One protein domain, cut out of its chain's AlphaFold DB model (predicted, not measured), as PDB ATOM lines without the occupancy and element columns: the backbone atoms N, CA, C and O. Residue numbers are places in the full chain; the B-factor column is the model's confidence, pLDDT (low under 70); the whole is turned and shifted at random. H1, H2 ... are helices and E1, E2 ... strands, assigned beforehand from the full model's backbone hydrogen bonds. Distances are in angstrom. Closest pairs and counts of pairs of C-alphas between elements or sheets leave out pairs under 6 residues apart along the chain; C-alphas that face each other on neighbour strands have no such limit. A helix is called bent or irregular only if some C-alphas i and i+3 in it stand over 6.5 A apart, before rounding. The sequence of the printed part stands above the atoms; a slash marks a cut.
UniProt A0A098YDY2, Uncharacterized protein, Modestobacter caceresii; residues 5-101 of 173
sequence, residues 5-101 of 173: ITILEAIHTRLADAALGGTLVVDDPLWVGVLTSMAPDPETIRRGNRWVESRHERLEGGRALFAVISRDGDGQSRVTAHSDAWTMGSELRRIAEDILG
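Overview. This is residues 5 to 101 of the 173 residues of an uncharacterized protein of Modestobacter caceresii (UniProt A0A098YDY2). A twisted sheet of five strands has the long helix H3 running along one face, while the two shorter helices H1 and H2 cross the other face, making three layers with helices on both faces of the sheet. E4 and E5 are in the middle of the domain, and E2, bent by 71 degrees at residue 43, makes one edge of the sheet. The printed part has 97 residues, with three named helices and five named strands in the order H1 E1 H2 E2 E3 E4 E5 H3. The sheet runs E1 E5 E4 E3 E2, all antiparallel, and the class is mixed, helices and strands. The whole is compact, with a radius of gyration of the C-alphas of 13.0 A and spans of 39 by 27 by 25 A.

Arrangement. H1 holds residues 5 to 15, E1 23 to 25, H2 29 to 35, E2 40 to 47, E3 50 to 58, E4 64 to 71, E5 77 to 82 and H3 85 to 100. H1 is on the sheet at a height of 8.8 A and runs across the strands, at 89 degrees to E4 on the local plane; its His 12 comes closest to Leu 65 of E4, C-alphas 6.4 A apart. H1 touches H2 about perpendicular, at 85 degrees, with the C-alphas of Ile 7 and Trp 31 closest at 6.8 A. Edge strand E1 pairs with E5, N 24 to O 81 at 2.9 A. H2, on the same face as H1 at a height of 9.6 A, runs across E5 at 63 degrees on the local plane; the C-alphas of Val 32 and Val 79 are closest, at 6.7 A. E2 to E5 form a meander, each strand the antiparallel neighbour of the one before. Its hairpins have N and O within hydrogen-bond range: N 45 and O 52 at 2.9 A for E2 and E3, N 67 and O 55 at 2.8 A for E3 and E4, N 80 and O 68 at 2.9 A for E4 and E5. H3 is on the opposite face at a height of 8.1 A, along the strands at 11 degrees to E4 on the local plane; the C-alphas of Val 68 and Leu 92 are the closest of E4 and H3, at 6.3 A. H3 is apart from H1 and from H2. In H1, H2 and H3 every O i to N i+4 pair is within hydrogen-bond range.

Along the chain. H1 begins at C-alpha 5, (-13.441, -13.764, 38.639), and is 15.3 A long. E3, the longest strand by residues, measures 27.8 A from C-alpha 50 at (-1.303, -22.431, 12.878); E4 measures 23.4 A. H3 measures 21.8 A and ends at C-alpha 100, (2.770, -15.604, 8.358).

Size, cuts and confidence. The C-alphas of Gly 48 and Gly 61 are the farthest apart, at 39.8 A. The printed part has no cut and no long link; the link from H1 to E1 is short and the others are tight. Mean pLDDT of the printed part is 89.1, with residues 18, 42 and 43 under 70.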
ATOM      1  N   ILE A   5     -14.051 -15.045  38.260       91.25
ATOM      2  CA  ILE A   5     -13.441 -13.764  38.639       91.25
ATOM      3  C   ILE A   5     -12.279 -14.004  39.607       91.25
ATOM      4  O   ILE A   5     -11.192 -13.478  39.391       91.25
ATOM      5  N   THR A   6     -12.455 -14.876  40.599       93.44
ATOM      6  CA  THR A   6     -11.407 -15.260  41.553       93.44
ATOM      7  C   THR A   6     -10.196 -15.859  40.840       93.44
ATOM      8  O   THR A   6      -9.058 -15.580  41.214       93.44
ATOM      9  N   ILE A   7     -10.412 -16.655  39.787       94.94
ATOM     10  CA  ILE A   7      -9.313 -17.223  38.994       94.94
ATOM     11  C   ILE A   7      -8.584 -16.123  38.209       94.94
ATOM     12  O   ILE A   7      -7.357 -16.084  38.232       94.94
ATOM     13  N   LEU A   8      -9.308 -15.204  37.562       94.56
ATOM     14  CA  LEU A   8      -8.700 -14.072  36.850       94.56
ATOM     15  C   LEU A   8      -7.880 -13.174  37.795       94.56
ATOM     16  O   LEU A   8      -6.766 -12.778  37.456       94.56
ATOM     17  N   GLU A   9      -8.393 -12.908  38.998       93.50
ATOM     18  CA  GLU A   9      -7.692 -12.146  40.037       93.50
ATOM     19  C   GLU A   9      -6.450 -12.880  40.557       93.50
ATOM     20  O   GLU A   9      -5.407 -12.259  40.774       93.50
ATOM     21  N   ALA A  10      -6.512 -14.206  40.705       94.00
ATOM     22  CA  ALA A  10      -5.358 -15.015  41.084       94.00
ATOM     23  C   ALA A  10      -4.260 -14.979  40.007       94.00
ATOM     24  O   ALA A  10      -3.086 -14.795  40.338       94.00
ATOM     25  N   ILE A  11      -4.634 -15.083  38.726       94.75
ATOM     26  CA  ILE A  11      -3.700 -14.953  37.597       94.75
ATOM     27  C   ILE A  11      -3.075 -13.555  37.593       94.75
ATOM     28  O   ILE A  11      -1.853 -13.426  37.528       94.75
ATOM     29  N   HIS A  12      -3.889 -12.505  37.718       93.12
ATOM     30  CA  HIS A  12      -3.400 -11.128  37.763       93.12
ATOM     31  C   HIS A  12      -2.452 -10.897  38.950       93.12
ATOM     32  O   HIS A  12      -1.404 -10.271  38.804       93.12
ATOM     33  N   THR A  13      -2.787 -11.420  40.129       91.25
ATOM     34  CA  THR A  13      -1.923 -11.340  41.317       91.25
ATOM     35  C   THR A  13      -0.602 -12.059  41.081       91.25
ATOM     36  O   THR A  13       0.448 -11.557  41.471       91.25
ATOM     37  N   ARG A  14      -0.633 -13.209  40.396       92.25
ATOM     38  CA  ARG A  14       0.585 -13.929  40.029       92.25
ATOM     39  C   ARG A  14       1.451 -13.097  39.091       92.25
ATOM     40  O   ARG A  14       2.639 -12.992  39.342       92.25
ATOM     41  N   LEU A  15       0.867 -12.459  38.080       91.12
ATOM     42  CA  LEU A  15       1.584 -11.586  37.141       91.12
ATOM     43  C   LEU A  15       2.239 -10.366  37.808       91.12
ATOM     44  O   LEU A  15       3.236  -9.866  37.295       91.12
ATOM     45  N   ALA A  16       1.707  -9.908  38.945       84.69
ATOM     46  CA  ALA A  16       2.293  -8.824  39.733       84.69
ATOM     47  C   ALA A  16       3.560  -9.239  40.511       84.69
ATOM     48  O   ALA A  16       4.238  -8.377  41.071       84.69
ATOM     49  N   ASP A  17       3.898 -10.534  40.550       86.19
ATOM     50  CA  ASP A  17       5.189 -11.002  41.050       86.19
ATOM     51  C   ASP A  17       6.310 -10.440  40.162       86.19
ATOM     52  O   ASP A  17       6.389 -10.728  38.965       86.19
ATOM     53  N   ALA A  18       7.192  -9.633  40.755       67.56
ATOM     54  CA  ALA A  18       8.271  -8.953  40.044       67.56
ATOM     55  C   ALA A  18       9.194  -9.922  39.286       67.56
ATOM     56  O   ALA A  18       9.774  -9.540  38.270       67.56
ATOM     57  N   ALA A  19       9.301 -11.181  39.731       75.44
ATOM     58  CA  ALA A  19      10.089 -12.204  39.049       75.44
ATOM     59  C   ALA A  19       9.532 -12.583  37.664       75.44
ATOM     60  O   ALA A  19      10.276 -13.083  36.823       75.44
ATOM     61  N   LEU A  20       8.239 -12.352  37.422       72.62
ATOM     62  CA  LEU A  20       7.559 -12.695  36.173       72.62
ATOM     63  C   LEU A  20       7.523 -11.541  35.167       72.62
ATOM     64  O   LEU A  20       7.164 -11.752  34.010       72.62
ATOM     65  N   GLY A  21       7.871 -10.319  35.585       81.62
ATOM     66  CA  GLY A  21       7.894  -9.155  34.696       81.62
ATOM     67  C   GLY A  21       6.564  -8.908  33.969       81.62
ATOM     68  O   GLY A  21       6.574  -8.431  32.839       81.62
ATOM     69  N   GLY A  22       5.430  -9.282  34.576       86.50
ATOM     70  CA  GLY A  22       4.105  -9.095  33.985       86.50
ATOM     71  C   GLY A  22       3.720 -10.093  32.889       86.50
ATOM     72  O   GLY A  22       2.746  -9.845  32.181       86.50
ATOM     73  N   THR A  23       4.448 -11.207  32.733       93.19
ATOM     74  CA  THR A  23       4.131 -12.274  31.767       93.19
ATOM     75  C   THR A  23       4.175 -13.652  32.419       93.19
ATOM     76  O   THR A  23       5.075 -13.962  33.195       93.19
ATOM     77  N   LEU A  24       3.207 -14.507  32.090       95.50
ATOM     78  CA  LEU A  24       3.114 -15.860  32.629       95.50
ATOM     79  C   LEU A  24       2.672 -16.846  31.550       95.50
ATOM     80  O   LEU A  24       1.597 -16.693  30.978       95.50
ATOM     81  N   VAL A  25       3.460 -17.897  31.330       95.19
ATOM     82  CA  VAL A  25       3.015 -19.073  30.569       95.19
ATOM     83  C   VAL A  25       2.092 -19.902  31.458       95.19
ATOM     84  O   VAL A  25       2.421 -20.176  32.614       95.19
ATOM     85  N   VAL A  26       0.921 -20.258  30.936       95.94
ATOM     86  CA  VAL A  26      -0.151 -20.892  31.704       95.94
ATOM     87  C   VAL A  26      -0.411 -22.297  31.181       95.94
ATOM     88  O   VAL A  26      -1.013 -22.471  30.124       95.94
ATOM     89  N   ASP A  27      -0.022 -23.286  31.983       94.25
ATOM     90  CA  ASP A  27      -0.237 -24.709  31.688       94.25
ATOM     91  C   ASP A  27      -1.305 -25.350  32.595       94.25
ATOM     92  O   ASP A  27      -1.736 -26.478  32.357       94.25
ATOM     93  N   ASP A  28      -1.755 -24.638  33.636       94.56
ATOM     94  CA  ASP A  28      -2.819 -25.109  34.524       94.56
ATOM     95  C   ASP A  28      -4.158 -25.186  33.754       94.56
ATOM     96  O   ASP A  28      -4.630 -24.161  33.249       94.56
ATOM     97  N   PRO A  29      -4.812 -26.364  33.669       94.00
ATOM     98  CA  PRO A  29      -6.024 -26.534  32.866       94.00
ATOM     99  C   PRO A  29      -7.194 -25.639  33.285       94.00
ATOM    100  O   PRO A  29      -7.995 -25.235  32.439       94.00
ATOM    101  N   LEU A  30      -7.309 -25.319  34.577       94.94
ATOM    102  CA  LEU A  30      -8.351 -24.433  35.086       94.94
ATOM    103  C   LEU A  30      -8.091 -22.996  34.621       94.94
ATOM    104  O   LEU A  30      -9.015 -22.318  34.166       94.94
ATOM    105  N   TRP A  31      -6.839 -22.540  34.688       96.38
ATOM    106  CA  TRP A  31      -6.458 -21.191  34.261       96.38
ATOM    107  C   TRP A  31      -6.557 -21.049  32.741       96.38
ATOM    108  O   TRP A  31      -7.118 -20.066  32.255       96.38
ATOM    109  N   VAL A  32      -6.116 -22.063  31.990       96.44
ATOM    110  CA  VAL A  32      -6.311 -22.146  30.534       96.44
ATOM    111  C   VAL A  32      -7.794 -22.046  30.188       96.44
ATOM    112  O   VAL A  32      -8.168 -21.246  29.327       96.44
ATOM    113  N   GLY A  33      -8.657 -22.804  30.870       95.56
ATOM    114  CA  GLY A  33     -10.104 -22.770  30.644       95.56
ATOM    115  C   GLY A  33     -10.711 -21.385  30.874       95.56
ATOM    116  O   GLY A  33     -11.544 -20.931  30.093       95.56
ATOM    117  N   VAL A  34     -10.255 -20.669  31.903       96.75
ATOM    118  CA  VAL A  34     -10.724 -19.308  32.188       96.75
ATOM    119  C   VAL A  34     -10.231 -18.308  31.144       96.75
ATOM    120  O   VAL A  34     -11.046 -17.559  30.602       96.75
ATOM    121  N   LEU A  35      -8.946 -18.322  30.788       96.69
ATOM    122  CA  LEU A  35      -8.387 -17.397  29.796       96.69
ATOM    123  C   LEU A  35      -8.989 -17.617  28.401       96.69
ATOM    124  O   LEU A  35      -9.340 -16.661  27.711       96.69
ATOM    125  N   THR A  36      -9.201 -18.873  28.011       95.50
ATOM    126  CA  THR A  36      -9.872 -19.240  26.750       95.50
ATOM    127  C   THR A  36     -11.390 -19.017  26.774       95.50
ATOM    128  O   THR A  36     -12.036 -19.137  25.734       95.50
ATOM    129  N   SER A  37     -11.981 -18.660  27.920       95.25
ATOM    130  CA  SER A  37     -13.391 -18.244  28.021       95.25
ATOM    131  C   SER A  37     -13.604 -16.736  27.863       95.25
ATOM    132  O   SER A  37     -14.740 -16.300  27.694       95.25
ATOM    133  N   MET A  38     -12.537 -15.928  27.943       94.81
ATOM    134  CA  MET A  38     -12.618 -14.477  27.734       94.81
ATOM    135  C   MET A  38     -13.093 -14.171  26.308       94.81
ATOM    136  O   MET A  38     -12.921 -14.995  25.408       94.81
ATOM    137  N   ALA A  39     -13.692 -13.003  26.083       91.81
ATOM    138  CA  ALA A  39     -14.100 -12.616  24.736       91.81
ATOM    139  C   ALA A  39     -12.858 -12.502  23.825       91.81
ATOM    140  O   ALA A  39     -11.878 -11.866  24.227       91.81
ATOM    141  N   PRO A  40     -12.856 -13.133  22.637       86.75
ATOM    142  CA  PRO A  40     -11.762 -12.971  21.695       86.75
ATOM    143  C   PRO A  40     -11.786 -11.575  21.079       86.75
ATOM    144  O   PRO A  40     -12.852 -11.053  20.740       86.75
ATOM    145  N   ASP A  41     -10.602 -10.998  20.892       80.31
ATOM    146  CA  ASP A  41     -10.463  -9.824  20.045       80.31
ATOM    147  C   ASP A  41     -10.798 -10.210  18.590       80.31
ATOM    148  O   ASP A  41     -10.533 -11.338  18.161       80.31
ATOM    149  N   PRO A  42     -11.365  -9.290  17.787       69.12
ATOM    150  CA  PRO A  42     -11.762  -9.591  16.409       69.12
ATOM    151  C   PRO A  42     -10.571  -9.943  15.501       69.12
ATOM    152  O   PRO A  42     -10.751 -10.523  14.430       69.12
ATOM    153  N   GLU A  43      -9.348  -9.600  15.909       65.81
ATOM    154  CA  GLU A  43      -8.133  -9.901  15.166       65.81
ATOM    155  C   GLU A  43      -7.586 -11.293  15.515       65.81
ATOM    156  O   GLU A  43      -6.858 -11.477  16.487       65.81
ATOM    157  N   THR A  44      -7.877 -12.275  14.661       78.75
ATOM    158  CA  THR A  44      -7.215 -13.589  14.670       78.75
ATOM    159  C   THR A  44      -6.343 -13.743  13.429       78.75
ATOM    160  O   THR A  44      -6.796 -13.518  12.306       78.75
ATOM    161  N   ILE A  45      -5.092 -14.174  13.606       80.94
ATOM    162  CA  ILE A  45      -4.182 -14.501  12.502       80.94
ATOM    163  C   ILE A  45      -4.119 -16.016  12.347       80.94
ATOM    164  O   ILE A  45      -3.908 -16.733  13.322       80.94
ATOM    165  N   ARG A  46      -4.282 -16.522  11.119       87.12
ATOM    166  CA  ARG A  46      -4.289 -17.963  10.828       87.12
ATOM    167  C   ARG A  46      -3.573 -18.283   9.517       87.12
ATOM    168  O   ARG A  46      -3.737 -17.580   8.525       87.12
ATOM    169  N   ARG A  47      -2.822 -19.389   9.502       80.81
ATOM    170  CA  ARG A  47      -2.232 -20.002   8.303       80.81
ATOM    171  C   ARG A  47      -2.266 -21.525   8.438       80.81
ATOM    172  O   ARG A  47      -1.476 -22.112   9.174       80.81
ATOM    173  N   GLY A  48      -3.181 -22.169   7.714       87.69
ATOM    174  CA  GLY A  48      -3.437 -23.601   7.881       87.69
ATOM    175  C   GLY A  48      -3.871 -23.910   9.316       87.69
ATOM    176  O   GLY A  48      -4.784 -23.266   9.833       87.69
ATOM    177  N   ASN A  49      -3.184 -24.852   9.966       88.69
ATOM    178  CA  ASN A  49      -3.459 -25.242  11.355       88.69
ATOM    179  C   ASN A  49      -2.859 -24.290  12.401       88.69
ATOM    180  O   ASN A  49      -3.265 -24.341  13.562       88.69
ATOM    181  N   ARG A  50      -1.936 -23.411  11.993       89.81
ATOM    182  CA  ARG A  50      -1.303 -22.431  12.878       89.81
ATOM    183  C   ARG A  50      -2.201 -21.215  13.039       89.81
ATOM    184  O   ARG A  50      -2.693 -20.686  12.037       89.81
ATOM    185  N   TRP A  51      -2.388 -20.737  14.261       92.44
ATOM    186  CA  TRP A  51      -3.111 -19.491  14.510       92.44
ATOM    187  C   TRP A  51      -2.689 -18.826  15.816       92.44
ATOM    188  O   TRP A  51      -2.108 -19.467  16.688       92.44
ATOM    189  N   VAL A  52      -2.980 -17.534  15.931       94.38
ATOM    190  CA  VAL A  52      -2.845 -16.764  17.166       94.38
ATOM    191  C   VAL A  52      -3.978 -15.749  17.273       94.38
ATOM    192  O   VAL A  52      -4.387 -15.159  16.269       94.38
ATOM    193  N   GLU A  53      -4.473 -15.554  18.484       93.88
ATOM    194  CA  GLU A  53      -5.453 -14.531  18.838       93.88
ATOM    195  C   GLU A  53      -5.089 -13.908  20.190       93.88
ATOM    196  O   GLU A  53      -4.328 -14.487  20.977       93.88
ATOM    197  N   SER A  54      -5.655 -12.738  20.465       93.12
ATOM    198  CA  SER A  54      -5.623 -12.127  21.788       93.12
ATOM    199  C   SER A  54      -7.009 -12.089  22.406       93.12
ATOM    200  O   SER A  54      -8.034 -12.091  21.720       93.12
ATOM    201  N   ARG A  55      -7.027 -12.079  23.732       95.19
ATOM    202  CA  ARG A  55      -8.231 -11.916  24.540       95.19
ATOM    203  C   ARG A  55      -7.923 -10.990  25.696       95.19
ATOM    204  O   ARG A  55      -6.783 -10.948  26.164       95.19
ATOM    205  N   HIS A  56      -8.930 -10.290  26.193       93.50
ATOM    206  CA  HIS A  56      -8.745  -9.438  27.356       93.50
ATOM    207  C   HIS A  56      -9.994  -9.359  28.225       93.50
ATOM    208  O   HIS A  56     -11.120  -9.521  27.759       93.50
ATOM    209  N   GLU A  57      -9.768  -9.062  29.500       94.31
ATOM    210  CA  GLU A  57     -10.811  -8.830  30.487       94.31
ATOM    211  C   GLU A  57     -10.451  -7.624  31.349       94.31
ATOM    212  O   GLU A  57      -9.306  -7.465  31.773       94.31
ATOM    213  N   ARG A  58     -11.444  -6.784  31.649       91.75
ATOM    214  CA  ARG A  58     -11.312  -5.764  32.688       91.75
ATOM    215  C   ARG A  58     -11.610  -6.376  34.050       91.75
ATOM    216  O   ARG A  58     -12.621  -7.048  34.218       91.75
ATOM    217  N   LEU A  59     -10.740  -6.092  35.008       89.81
ATOM    218  CA  LEU A  59     -10.887  -6.468  36.408       89.81
ATOM    219  C   LEU A  59     -11.334  -5.261  37.236       89.81
ATOM    220  O   LEU A  59     -11.343  -4.116  36.765       89.81
ATOM    221  N   GLU A  60     -11.678  -5.503  38.498       86.94
ATOM    222  CA  GLU A  60     -12.007  -4.420  39.418       86.94
ATOM    223  C   GLU A  60     -10.810  -3.484  39.647       86.94
ATOM    224  O   GLU A  60      -9.638  -3.882  39.612       86.94
ATOM    225  N   GLY A  61     -11.108  -2.204  39.883       83.62
ATOM    226  CA  GLY A  61     -10.088  -1.173  40.095       83.62
ATOM    227  C   GLY A  61      -9.389  -0.700  38.815       83.62
ATOM    228  O   GLY A  61      -8.307  -0.127  38.896       83.62
ATOM    229  N   GLY A  62      -9.975  -0.939  37.635       81.25
ATOM    230  CA  GLY A  62      -9.452  -0.439  36.355       81.25
ATOM    231  C   GLY A  62      -8.256  -1.220  35.807       81.25
ATOM    232  O   GLY A  62      -7.633  -0.788  34.839       81.25
ATOM    233  N   ARG A  63      -7.940  -2.368  36.410       87.31
ATOM    234  CA  ARG A  63      -6.913  -3.296  35.931       87.31
ATOM    235  C   ARG A  63      -7.440  -4.097  34.743       87.31
ATOM    236  O   ARG A  63      -8.650  -4.213  34.538       87.31
ATOM    237  N   ALA A  64      -6.531  -4.672  33.970       88.75
ATOM    238  CA  ALA A  64      -6.881  -5.553  32.870       88.75
ATOM    239  C   ALA A  64      -5.964  -6.771  32.861       88.75
ATOM    240  O   ALA A  64      -4.794  -6.686  33.228       88.75
ATOM    241  N   LEU A  65      -6.521  -7.898  32.437       94.38
ATOM    242  CA  LEU A  65      -5.782  -9.113  32.155       94.38
ATOM    243  C   LEU A  65      -5.846  -9.367  30.657       94.38
ATOM    244  O   LEU A  65      -6.918  -9.284  30.056       94.38
ATOM    245  N   PHE A  66      -4.706  -9.696  30.067       95.38
ATOM    246  CA  PHE A  66      -4.606 -10.011  28.651       95.38
ATOM    247  C   PHE A  66      -4.106 -11.438  28.478       95.38
ATOM    248  O   PHE A  66      -3.312 -11.922  29.283       95.38
ATOM    249  N   ALA A  67      -4.545 -12.107  27.419       97.56
ATOM    250  CA  ALA A  67      -4.042 -13.414  27.034       97.56
ATOM    251  C   ALA A  67      -3.688 -13.445  25.551       97.56
ATOM    252  O   ALA A  67      -4.443 -12.934  24.724       97.56
ATOM    253  N   VAL A  68      -2.574 -14.096  25.226       97.31
ATOM    254  CA  VAL A  68      -2.246 -14.540  23.872       97.31
ATOM    255  C   VAL A  68      -2.450 -16.042  23.823       97.31
ATOM    256  O   VAL A  68      -1.880 -16.787  24.621       97.31
ATOM    257  N   ILE A  69      -3.281 -16.490  22.889       97.44
ATOM    258  CA  ILE A  69      -3.551 -17.908  22.676       97.44
ATOM    259  C   ILE A  69      -3.074 -18.237  21.275       97.44
ATOM    260  O   ILE A  69      -3.488 -17.610  20.302       97.44
ATOM    261  N   SER A  70      -2.188 -19.220  21.171       96.44
ATOM    262  CA  SER A  70      -1.648 -19.661  19.891       96.44
ATOM    263  C   SER A  70      -1.741 -21.166  19.745       96.44
ATOM    264  O   SER A  70      -1.732 -21.898  20.733       96.44
ATOM    265  N   ARG A  71      -1.811 -21.622  18.498       94.94
ATOM    266  CA  ARG A  71      -1.674 -23.025  18.129       94.94
ATOM    267  C   ARG A  71      -0.595 -23.169  17.076       94.94
ATOM    268  O   ARG A  71      -0.603 -22.445  16.077       94.94
ATOM    269  N   ASP A  72       0.317 -24.103  17.299       89.88
ATOM    270  CA  ASP A  72       1.375 -24.428  16.350       89.88
ATOM    271  C   ASP A  72       0.921 -25.439  15.278       89.88
ATOM    272  O   ASP A  72      -0.249 -25.823  15.192       89.88
ATOM    273  N   GLY A  73       1.846 -25.813  14.388       82.88
ATOM    274  CA  GLY A  73       1.569 -26.740  13.287       82.88
ATOM    275  C   GLY A  73       1.324 -28.176  13.754       82.88
ATOM    276  O   GLY A  73       0.548 -28.887  13.114       82.88
ATOM    277  N   ASP A  74       1.919 -28.552  14.887       88.06
ATOM    278  CA  ASP A  74       1.802 -29.873  15.515       88.06
ATOM    279  C   ASP A  74       0.513 -29.997  16.342       88.06
ATOM    280  O   ASP A  74       0.145 -31.069  16.826       88.06
ATOM    281  N   GLY A  75      -0.222 -28.892  16.462       84.00
ATOM    282  CA  GLY A  75      -1.521 -28.814  17.094       84.00
ATOM    283  C   GLY A  75      -1.467 -28.525  18.588       84.00
ATOM    284  O   GLY A  75      -2.546 -28.510  19.187       84.00
ATOM    285  N   GLN A  76      -0.289 -28.264  19.163       88.62
ATOM    286  CA  GLN A  76      -0.153 -27.835  20.551       88.62
ATOM    287  C   GLN A  76      -0.633 -26.394  20.699       88.62
ATOM    288  O   GLN A  76      -0.295 -25.512  19.904       88.62
ATOM    289  N   SER A  77      -1.432 -26.161  21.737       93.00
ATOM    290  CA  SER A  77      -1.878 -24.824  22.115       93.00
ATOM    291  C   SER A  77      -0.985 -24.273  23.217       93.00
ATOM    292  O   SER A  77      -0.656 -24.989  24.159       93.00
ATOM    293  N   ARG A  78      -0.639 -22.991  23.123       96.06
ATOM    294  CA  ARG A  78       0.050 -22.245  24.179       96.06
ATOM    295  C   ARG A  78      -0.805 -21.066  24.603       96.06
ATOM    296  O   ARG A  78      -1.371 -20.379  23.750       96.06
ATOM    297  N   VAL A  79      -0.878 -20.847  25.912       97.44
ATOM    298  CA  VAL A  79      -1.593 -19.727  26.519       97.44
ATOM    299  C   VAL A  79      -0.611 -18.933  27.365       97.44
ATOM    300  O   VAL A  79      -0.032 -19.459  28.313       97.44
ATOM    301  N   THR A  80      -0.449 -17.660  27.026       97.56
ATOM    302  CA  THR A  80       0.364 -16.716  27.794       97.56
ATOM    303  C   THR A  80      -0.549 -15.629  28.341       97.56
ATOM    304  O   THR A  80      -1.371 -15.088  27.606       97.56
ATOM    305  N   ALA A  81      -0.433 -15.318  29.629       97.19
ATOM    306  CA  ALA A  81      -1.132 -14.218  30.276       97.19
ATOM    307  C   ALA A  81      -0.193 -13.020  30.472       97.19
ATOM    308  O   ALA A  81       1.000 -13.197  30.728       97.19
ATOM    309  N   HIS A  82      -0.745 -11.809  30.399       95.00
ATOM    310  CA  HIS A  82      -0.013 -10.556  30.562       95.00
ATOM    311  C   HIS A  82      -0.782  -9.558  31.426       95.00
ATOM    312  O   HIS A  82      -2.013  -9.485  31.360       95.00
ATOM    313  N   SER A  83      -0.050  -8.753  32.198       90.56
ATOM    314  CA  SER A  83      -0.616  -7.653  32.994       90.56
ATOM    315  C   SER A  83      -0.780  -6.349  32.212       90.56
ATOM    316  O   SER A  83      -1.475  -5.445  32.669       90.56
ATOM    317  N   ASP A  84      -0.133  -6.216  31.051       85.69
ATOM    318  CA  ASP A  84      -0.169  -4.998  30.249       85.69
ATOM    319  C   ASP A  84      -0.343  -5.282  28.748       85.69
ATOM    320  O   ASP A  84       0.090  -6.304  28.206       85.69
ATOM    321  N   ALA A  85      -0.994  -4.340  28.065       82.19
ATOM    322  CA  ALA A  85      -1.335  -4.469  26.652       82.19
ATOM    323  C   ALA A  85      -0.116  -4.368  25.720       82.19
ATOM    324  O   ALA A  85      -0.174  -4.847  24.587       82.19
ATOM    325  N   TRP A  86       0.974  -3.731  26.158       77.81
ATOM    326  CA  TRP A  86       2.157  -3.520  25.327       77.81
ATOM    327  C   TRP A  86       2.963  -4.810  25.177       77.81
ATOM    328  O   TRP A  86       3.318  -5.201  24.059       77.81
ATOM    329  N   THR A  87       3.199  -5.500  26.290       81.38
ATOM    330  CA  THR A  87       3.876  -6.797  26.326       81.38
ATOM    331  C   THR A  87       3.061  -7.847  25.580       81.38
ATOM    332  O   THR A  87       3.599  -8.515  24.693       81.38
ATOM    333  N   MET A  88       1.743  -7.896  25.820       90.44
ATOM    334  CA  MET A  88       0.827  -8.745  25.051       90.44
ATOM    335  C   MET A  88       0.908  -8.458  23.546       90.44
ATOM    336  O   MET A  88       1.095  -9.372  22.743       90.44
ATOM    337  N   GLY A  89       0.811  -7.184  23.146       83.50
ATOM    338  CA  GLY A  89       0.832  -6.796  21.736       83.50
ATOM    339  C   GLY A  89       2.155  -7.134  21.040       83.50
ATOM    340  O   GLY A  89       2.164  -7.484  19.857       83.50
ATOM    341  N   SER A  90       3.268  -7.068  21.775       82.00
ATOM    342  CA  SER A  90       4.592  -7.455  21.284       82.00
ATOM    343  C   SER A  90       4.689  -8.966  21.048       82.00
ATOM    344  O   SER A  90       5.184  -9.391  20.001       82.00
ATOM    345  N   GLU A  91       4.161  -9.788  21.962       88.44
ATOM    346  CA  GLU A  91       4.113 -11.245  21.794       88.44
ATOM    347  C   GLU A  91       3.177 -11.665  20.657       88.44
ATOM    348  O   GLU A  91       3.586 -12.430  19.776       88.44
ATOM    349  N   LEU A  92       1.961 -11.113  20.621       88.69
ATOM    350  CA  LEU A  92       0.988 -11.360  19.558       88.69
ATOM    351  C   LEU A  92       1.592 -11.063  18.180       88.69
ATOM    352  O   LEU A  92       1.443 -11.862  17.254       88.69
ATOM    353  N   ARG A  93       2.305  -9.937  18.041       82.88
ATOM    354  CA  ARG A  93       2.991  -9.566  16.797       82.88
ATOM    355  C   ARG A  93       4.055 -10.589  16.419       82.88
ATOM    356  O   ARG A  93       4.018 -11.093  15.301       82.88
ATOM    357  N   ARG A  94       4.953 -10.925  17.348       88.81
ATOM    358  CA  ARG A  94       6.039 -11.887  17.112       88.81
ATOM    359  C   ARG A  94       5.499 -13.238  16.631       88.81
ATOM    360  O   ARG A  94       6.028 -13.810  15.682       88.81
ATOM    361  N   ILE A  95       4.442 -13.748  17.267       91.62
ATOM    362  CA  ILE A  95       3.817 -15.023  16.881       91.62
ATOM    363  C   ILE A  95       3.101 -14.892  15.534       91.62
ATOM    364  O   ILE A  95       3.220 -15.772  14.685       91.62
ATOM    365  N   ALA A  96       2.381 -13.794  15.298       82.81
ATOM    366  CA  ALA A  96       1.713 -13.563  14.023       82.81
ATOM    367  C   ALA A  96       2.708 -13.545  12.848       82.81
ATOM    368  O   ALA A  96       2.435 -14.145  11.810       82.81
ATOM    369  N   GLU A  97       3.863 -12.902  13.011       82.50
ATOM    370  CA  GLU A  97       4.917 -12.836  11.990       82.50
ATOM    371  C   GLU A  97       5.524 -14.211  11.694       82.50
ATOM    372  O   GLU A  97       5.685 -14.578  10.529       82.50
ATOM    373  N   ASP A  98       5.766 -15.012  12.733       88.44
ATOM    374  CA  ASP A  98       6.207 -16.404  12.608       88.44
ATOM    375  C   ASP A  98       5.174 -17.279  11.864       88.44
ATOM    376  O   ASP A  98       5.510 -18.063  10.968       88.44
ATOM    377  N   ILE A  99       3.883 -17.114  12.169       82.88
ATOM    378  CA  ILE A  99       2.795 -17.824  11.479       82.88
ATOM    379  C   ILE A  99       2.731 -17.424  10.004       82.88
ATOM    380  O   ILE A  99       2.599 -18.279   9.120       82.88
ATOM    381  N   LEU A 100       2.842 -16.130   9.716       77.38
ATOM    382  CA  LEU A 100       2.770 -15.604   8.358       77.38
ATOM    383  C   LEU A 100       4.048 -15.883   7.553       77.38
ATOM    384  O   LEU A 100       3.971 -15.969   6.327       77.38
ATOM    385  N   GLY A 101       5.193 -16.083   8.211       75.88
ATOM    386  CA  GLY A 101       6.505 -16.203   7.569       75.88
ATOM    387  C   GLY A 101       6.968 -14.899   6.914       75.88
ATOM    388  O   GLY A 101       7.728 -14.931   5.949       75.88
TER     389      GLY A 101